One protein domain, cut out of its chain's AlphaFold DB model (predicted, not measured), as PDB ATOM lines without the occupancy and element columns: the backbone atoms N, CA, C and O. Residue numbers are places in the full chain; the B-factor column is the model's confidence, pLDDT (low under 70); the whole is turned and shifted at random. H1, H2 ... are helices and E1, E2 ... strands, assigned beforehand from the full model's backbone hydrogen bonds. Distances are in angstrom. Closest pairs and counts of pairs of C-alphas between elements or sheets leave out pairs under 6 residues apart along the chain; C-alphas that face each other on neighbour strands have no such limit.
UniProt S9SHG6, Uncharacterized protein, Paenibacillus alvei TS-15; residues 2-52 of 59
ATOM      1  N   ARG A   2     181.108 261.918 218.440       68.19
ATOM      2  CA  ARG A   2     179.830 261.176 218.627       68.19
ATOM      3  C   ARG A   2     178.793 261.479 217.539       68.19
ATOM      4  O   ARG A   2     178.329 260.556 216.896       68.19
ATOM      5  N   ASN A   3     178.612 262.757 217.211       81.12
ATOM      6  CA  ASN A   3     177.653 263.185 216.189       81.12
ATOM      7  C   ASN A   3     177.890 262.567 214.796       81.12
ATOM      8  O   ASN A   3     176.929 262.292 214.095       81.12
ATOM      9  N   GLN A   4     179.146 262.314 214.399       91.25
ATOM     10  CA  GLN A   4     179.431 261.670 213.105       91.25
ATOM     11  C   GLN A   4     179.075 260.178 213.116       91.25
ATOM     12  O   GLN A   4     178.685 259.636 212.090       91.25
ATOM     13  N   ILE A   5     179.216 259.505 214.262       92.50
ATOM     14  CA  ILE A   5     178.819 258.098 214.406       92.50
ATOM     15  C   ILE A   5     177.293 257.994 214.373       92.50
ATOM     16  O   ILE A   5     176.765 257.128 213.681       92.50
ATOM     17  N   ASP A   6     176.601 258.903 215.061       93.00
ATOM     18  CA  ASP A   6     175.137 258.940 215.091       93.00
ATOM     19  C   ASP A   6     174.560 259.154 213.679       93.00
ATOM     20  O   ASP A   6     173.648 258.439 213.273       93.00
ATOM     21  N   GLU A   7     175.150 260.057 212.884       94.31
ATOM     22  CA  GLU A   7     174.763 260.284 211.481       94.31
ATOM     23  C   GLU A   7     174.929 259.032 210.602       94.31
ATOM     24  O   GLU A   7     174.048 258.719 209.798       94.31
ATOM     25  N   LEU A   8     176.027 258.289 210.771       93.81
ATOM     26  CA  LEU A   8     176.279 257.051 210.024       93.81
ATOM     27  C   LEU A   8     175.291 255.939 210.400       93.81
ATOM     28  O   LEU A   8     174.818 255.216 209.523       93.81
ATOM     29  N   ILE A   9     174.962 255.811 211.689       91.50
ATOM     30  CA  ILE A   9     173.968 254.845 212.173       91.50
ATOM     31  C   ILE A   9     172.588 255.189 211.605       91.50
ATOM     32  O   ILE A   9     171.917 254.317 211.054       91.50
ATOM     33  N   ASP A  10     172.186 256.459 211.673       91.06
ATOM     34  CA  ASP A  10     170.913 256.941 211.133       91.06
ATOM     35  C   ASP A  10     170.781 256.674 209.633       91.06
ATOM     36  O   ASP A  10     169.708 256.302 209.148       91.06
ATOM     37  N   GLN A  11     171.866 256.879 208.886       93.56
ATOM     38  CA  GLN A  11     171.899 256.594 207.461       93.56
ATOM     39  C   GLN A  11     171.747 255.092 207.194       93.56
ATOM     40  O   GLN A  11     170.887 254.707 206.404       93.56
ATOM     41  N   TYR A  12     172.492 254.244 207.909       91.94
ATOM     42  CA  TYR A  12     172.403 252.789 207.769       91.94
ATOM     43  C   TYR A  12     170.995 252.253 208.075       91.94
ATOM     44  O   TYR A  12     170.473 251.421 207.329       91.94
ATOM     45  N   VAL A  13     170.351 252.766 209.130       90.44
ATOM     46  CA  VAL A  13     168.969 252.417 209.503       90.44
ATOM     47  C   VAL A  13     167.984 252.780 208.391       90.44
ATOM     48  O   VAL A  13     167.115 251.971 208.064       90.44
ATOM     49  N   LYS A  14     168.122 253.968 207.788       88.06
ATOM     50  CA  LYS A  14     167.240 254.442 206.708       88.06
ATOM     51  C   LYS A  14     167.445 253.668 205.408       88.06
ATOM     52  O   LYS A  14     166.464 253.296 204.775       88.06
ATOM     53  N   GLU A  15     168.693 253.426 205.013       91.38
ATOM     54  CA  GLU A  15     169.027 252.728 203.762       91.38
ATOM     55  C   GLU A  15     168.577 251.264 203.766       91.38
ATOM     56  O   GLU A  15     168.178 250.741 202.728       91.38
ATOM     57  N   ASN A  16     168.612 250.616 204.933       90.25
ATOM     58  CA  ASN A  16     168.228 249.212 205.087       90.25
ATOM     59  C   ASN A  16     166.802 249.028 205.624       90.25
ATOM     60  O   ASN A  16     166.393 247.892 205.865       90.25
ATOM     61  N   ASP A  17     166.061 250.125 205.820       90.00
ATOM     62  CA  ASP A  17     164.674 250.117 206.293       90.00
ATOM     63  C   ASP A  17     164.491 249.238 207.546       90.00
ATOM     64  O   ASP A  17     163.632 248.343 207.641       90.00
ATOM     65  N   LEU A  18     165.414 249.448 208.491       91.69
ATOM     66  CA  LEU A  18     165.490 248.645 209.700       91.69
ATOM     67  C   LEU A  18     164.331 249.001 210.628       91.69
ATOM     68  O   LEU A  18     164.106 250.162 210.972       91.69
ATOM     69  N   GLY A  19     163.622 247.965 211.059       92.56
ATOM     70  CA  GLY A  19     162.662 248.030 212.151       92.56
ATOM     71  C   GLY A  19     163.198 247.304 213.378       92.56
ATOM     72  O   GLY A  19     164.112 246.481 213.292       92.56
ATOM     73  N   THR A  20     162.603 247.590 214.530       94.19
ATOM     74  CA  THR A  20     162.947 246.946 215.800       94.19
ATOM     75  C   THR A  20     161.956 245.834 216.111       94.19
ATOM     76  O   THR A  20     160.740 246.024 216.017       94.19
ATOM     77  N   ILE A  21     162.463 244.674 216.514       94.62
ATOM     78  CA  ILE A  21     161.661 243.630 217.137       94.62
ATOM     79  C   ILE A  21     161.628 243.879 218.637       94.62
ATOM     80  O   ILE A  21     162.673 243.923 219.284       94.62
ATOM     81  N   ILE A  22     160.424 243.959 219.187       95.94
ATOM     82  CA  ILE A  22     160.177 244.128 220.615       95.94
ATOM     83  C   ILE A  22     159.401 242.918 221.145       95.94
ATOM     84  O   ILE A  22     158.515 242.381 220.469       95.94
ATOM     85  N   CYS A  23     159.735 242.464 222.351       96.25
ATOM     86  CA  CYS A  23     158.964 241.437 223.036       96.25
ATOM     87  C   CYS A  23     157.584 241.971 223.447       96.25
ATOM     88  O   CYS A  23     157.491 243.014 224.081       96.25
ATOM     89  N   ARG A  24     156.515 241.218 223.173       95.62
ATOM     90  CA  ARG A  24     155.130 241.577 223.544       95.62
ATOM     91  C   ARG A  24     154.882 241.711 225.046       95.62
ATOM     92  O   ARG A  24     153.921 242.369 225.422       95.62
ATOM     93  N   TYR A  25     155.681 241.039 225.876       95.94
ATOM     94  CA  TYR A  25     155.386 240.882 227.306       95.94
ATOM     95  C   TYR A  25     156.330 241.650 228.227       95.94
ATOM     96  O   TYR A  25     155.932 242.030 229.323       95.94
ATOM     97  N   CYS A  26     157.580 241.853 227.816       96.06
ATOM     98  CA  CYS A  26     158.595 242.507 228.646       96.06
ATOM     99  C   CYS A  26     159.226 243.735 227.989       96.06
ATOM    100  O   CYS A  26     160.153 244.294 228.563       96.06
ATOM    101  N   ASP A  27     158.762 244.116 226.793       95.31
ATOM    102  CA  ASP A  27     159.245 245.264 226.016       95.31
ATOM    103  C   ASP A  27     160.750 245.258 225.694       95.31
ATOM    104  O   ASP A  27     161.305 246.255 225.229       95.31
ATOM    105  N   ASP A  28     161.426 244.120 225.873       96.25
ATOM    106  CA  ASP A  28     162.826 243.991 225.486       96.25
ATOM    107  C   ASP A  28     162.983 244.097 223.971       96.25
ATOM    108  O   ASP A  28     162.234 243.483 223.204       96.25
ATOM    109  N   VAL A  29     164.030 244.804 223.550       94.94
ATOM    110  CA  VAL A  29     164.503 244.755 222.167       94.94
ATOM    111  C   VAL A  29     165.128 243.387 221.926       94.94
ATOM    112  O   VAL A  29     166.117 243.026 222.562       94.94
ATOM    113  N   ILE A  30     164.534 242.630 221.010       94.38
ATOM    114  CA  ILE A  30     165.018 241.306 220.620       94.38
ATOM    115  C   ILE A  30     166.097 241.460 219.548       94.38
ATOM    116  O   ILE A  30     167.174 240.889 219.682       94.38
ATOM    117  N   ASP A  31     165.802 242.220 218.490       92.31
ATOM    118  CA  ASP A  31     166.699 242.387 217.345       92.31
ATOM    119  C   ASP A  31     166.271 243.575 216.460       92.31
ATOM    120  O   ASP A  31     165.206 244.174 216.657       92.31
ATOM    121  N   THR A  32     167.075 243.897 215.451       92.31
ATOM    122  CA  THR A  32     166.768 244.835 214.367       92.31
ATOM    123  C   THR A  32     166.956 244.155 213.016       92.31
ATOM    124  O   THR A  32     168.021 243.608 212.747       92.31
ATOM    125  N   LEU A  33     165.957 244.222 212.132       91.25
ATOM    126  CA  LEU A  33     166.047 243.653 210.780       91.25
ATOM    127  C   LEU A  33     165.369 244.553 209.740       91.25
ATOM    128  O   LEU A  33     164.550 245.393 210.117       91.25
ATOM    129  N   PRO A  34     165.629 244.353 208.437       89.25
ATOM    130  CA  PRO A  34     164.835 244.966 207.380       89.25
ATOM    131  C   PRO A  34     163.368 244.555 207.513       89.25
ATOM    132  O   PRO A  34     163.033 243.368 207.568       89.25
ATOM    133  N   THR A  35     162.474 245.535 207.588       83.56
ATOM    134  CA  THR A  35     161.048 245.281 207.854       83.56
ATOM    135  C   THR A  35     160.107 245.780 206.762       83.56
ATOM    136  O   THR A  35     158.892 245.665 206.938       83.56
ATOM    137  N   ASN A  36     160.635 246.260 205.631       82.75
ATOM    138  CA  ASN A  36     159.862 246.819 204.514       82.75
ATOM    139  C   ASN A  36     158.877 247.918 204.982       82.75
ATOM    140  O   ASN A  36     157.691 247.891 204.648       82.75
ATOM    141  N   GLY A  37     159.350 248.838 205.821       78.44
ATOM    142  CA  GLY A  37     158.652 250.034 206.278       78.44
ATOM    143  C   GLY A  37     158.015 249.887 207.656       78.44
ATOM    144  O   GLY A  37     157.489 250.860 208.206       78.44
ATOM    145  N   VAL A  38     158.046 248.686 208.242       84.06
ATOM    146  CA  VAL A  38     157.420 248.401 209.539       84.06
ATOM    147  C   VAL A  38     158.394 248.669 210.683       84.06
ATOM    148  O   VAL A  38     159.064 247.771 211.183       84.06
ATOM    149  N   LYS A  39     158.393 249.909 211.176       84.19
ATOM    150  CA  LYS A  39     159.306 250.385 212.234       84.19
ATOM    151  C   LYS A  39     159.350 249.519 213.499       84.19
ATOM    152  O   LYS A  39     160.385 249.466 214.160       84.19
ATOM    153  N   THR A  40     158.253 248.848 213.848       89.38
ATOM    154  CA  THR A  40     158.167 248.020 215.057       89.38
ATOM    155  C   THR A  40     157.417 246.727 214.773       89.38
ATOM    156  O   THR A  40     156.282 246.749 214.296       89.38
ATOM    157  N   LYS A  41     158.037 245.593 215.103       88.75
ATOM    158  CA  LYS A  41     157.407 244.271 215.092       88.75
ATOM    159  C   LYS A  41     157.408 243.683 216.491       88.75
ATOM    160  O   LYS A  41     158.376 243.820 217.226       88.75
ATOM    161  N   TYR A  42     156.338 242.977 216.824       92.38
ATOM    162  CA  TYR A  42     156.179 242.366 218.134       92.38
ATOM    163  C   TYR A  42     156.274 240.839 218.057       92.38
ATOM    164  O   TYR A  42     155.472 240.201 217.367       92.38
ATOM    165  N   MET A  43     157.199 240.249 218.811       91.56
ATOM    166  CA  MET A  43     157.379 238.793 218.958       91.56
ATOM    167  C   MET A  43     157.462 238.404 220.437       91.56
ATOM    168  O   MET A  43     157.362 239.266 221.304       91.56
ATOM    169  N   VAL A  44     157.593 237.118 220.740       95.69
ATOM    170  CA  VAL A  44     157.831 236.629 222.104       95.69
ATOM    171  C   VAL A  44     159.308 236.270 222.219       95.69
ATOM    172  O   VAL A  44     159.840 235.567 221.365       95.69
ATOM    173  N   CYS A  45     159.994 236.821 223.221       95.06
ATOM    174  CA  CYS A  45     161.407 236.522 223.464       95.06
ATOM    175  C   CYS A  45     161.593 235.169 224.173       95.06
ATOM    176  O   CYS A  45     160.644 234.585 224.694       95.06
ATOM    177  N   ASP A  46     162.839 234.705 224.266       94.50
ATOM    178  CA  ASP A  46     163.172 233.392 224.833       94.50
ATOM    179  C   ASP A  46     163.140 233.314 226.364       94.50
ATOM    180  O   ASP A  46     163.421 232.261 226.938       94.50
ATOM    181  N   LYS A  47     162.769 234.401 227.049       95.06
ATOM    182  CA  LYS A  47     162.563 234.375 228.498       95.06
ATOM    183  C   LYS A  47     161.393 233.451 228.828       95.06
ATOM    184  O   LYS A  47     160.297 233.621 228.295       95.06
ATOM    185  N   GLU A  48     161.612 232.526 229.756       94.38
ATOM    186  CA  GLU A  48     160.618 231.538 230.196       94.38
ATOM    187  C   GLU A  48     159.279 232.194 230.562       94.38
ATOM    188  O   GLU A  48     158.256 231.871 229.964       94.38
ATOM    189  N   ALA A  49     159.312 233.244 231.390       93.56
ATOM    190  CA  ALA A  49     158.127 234.008 231.788       93.56
ATOM    191  C   ALA A  49     157.332 234.621 230.613       93.56
ATOM    192  O   ALA A  49     156.146 234.911 230.757       93.56
ATOM    193  N   CYS A  50     157.966 234.866 229.461       94.69
ATOM    194  CA  CYS A  50     157.304 235.373 228.254       94.69
ATOM    195  C   CYS A  50     156.708 234.231 227.416       94.69
ATOM    196  O   CYS A  50     155.596 234.357 226.907       94.69
ATOM    197  N   ARG A  51     157.417 233.102 227.305       93.19
ATOM    198  CA  ARG A  51     156.929 231.902 226.605       93.19
ATOM    199  C   ARG A  51     155.725 231.269 227.309       93.19
ATOM    200  O   ARG A  51     154.781 230.847 226.648       93.19
ATOM    201  N   GLU A  52     155.719 231.253 228.640       92.69
ATOM    202  CA  GLU A  52     154.579 230.775 229.438       92.69
ATOM    203  C   GLU A  52     153.310 231.610 229.201       92.69
ATOM    204  O   GLU A  52     152.204 231.069 229.118       92.69
TER     205      GLU A  52
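Overview. This is residues 2 to 52 of the 59 residues of an uncharacterized protein of Paenibacillus alvei TS-15 (UniProt S9SHG6). A small sheet of three strands makes the middle of a long, loose domain; helix H1 sticks out from one end with residues 2 to 12, and the short helix H2 lies beyond the other end. The printed part has 51 residues, in the order H1, E1, E2, E3, H2. The mixed sheet runs E2, E1, E3, and the class is mixed, helices and strands. The whole is loose, with a radius of gyration of the C-alphas of 13.4 A, and flat, spanning 42 by 26 by 11 A.

Arrangement. Inner strand E1, residues 18 to 23, and E2, residues 29 to 34, form an antiparallel hairpin at 151 degrees, with N 21 and O 31 2.8 A apart, within hydrogen-bond range. E3, residues 40 to 43, is parallel to E1 at 37 degrees, with N 22 and O 41 2.8 A apart, also within range. H1, residues 2 to 15, only grazes the sheet with residues 12 to 15. H2, residues 48 to 52, is not on the sheet and is apart from H1. In both helices every O i to N i+4 pair is within hydrogen-bond range.

Along the chain. H1 begins at C-alpha 2 (179.830, 261.176, 218.627) and measures 20.2 A. E1 measures 16.5 A, E2 14.8 A and E3 10.0 A. H2, 6.1 A, ends at C-alpha 52 (154.579, 230.775, 229.438).

Size, cuts and confidence. The C-alphas farthest apart, of Gln 4 and Glu 52, are 42.9 A apart. The printed part has no cut, its four links between elements are tight, and residue 2 alone has pLDDT under 70.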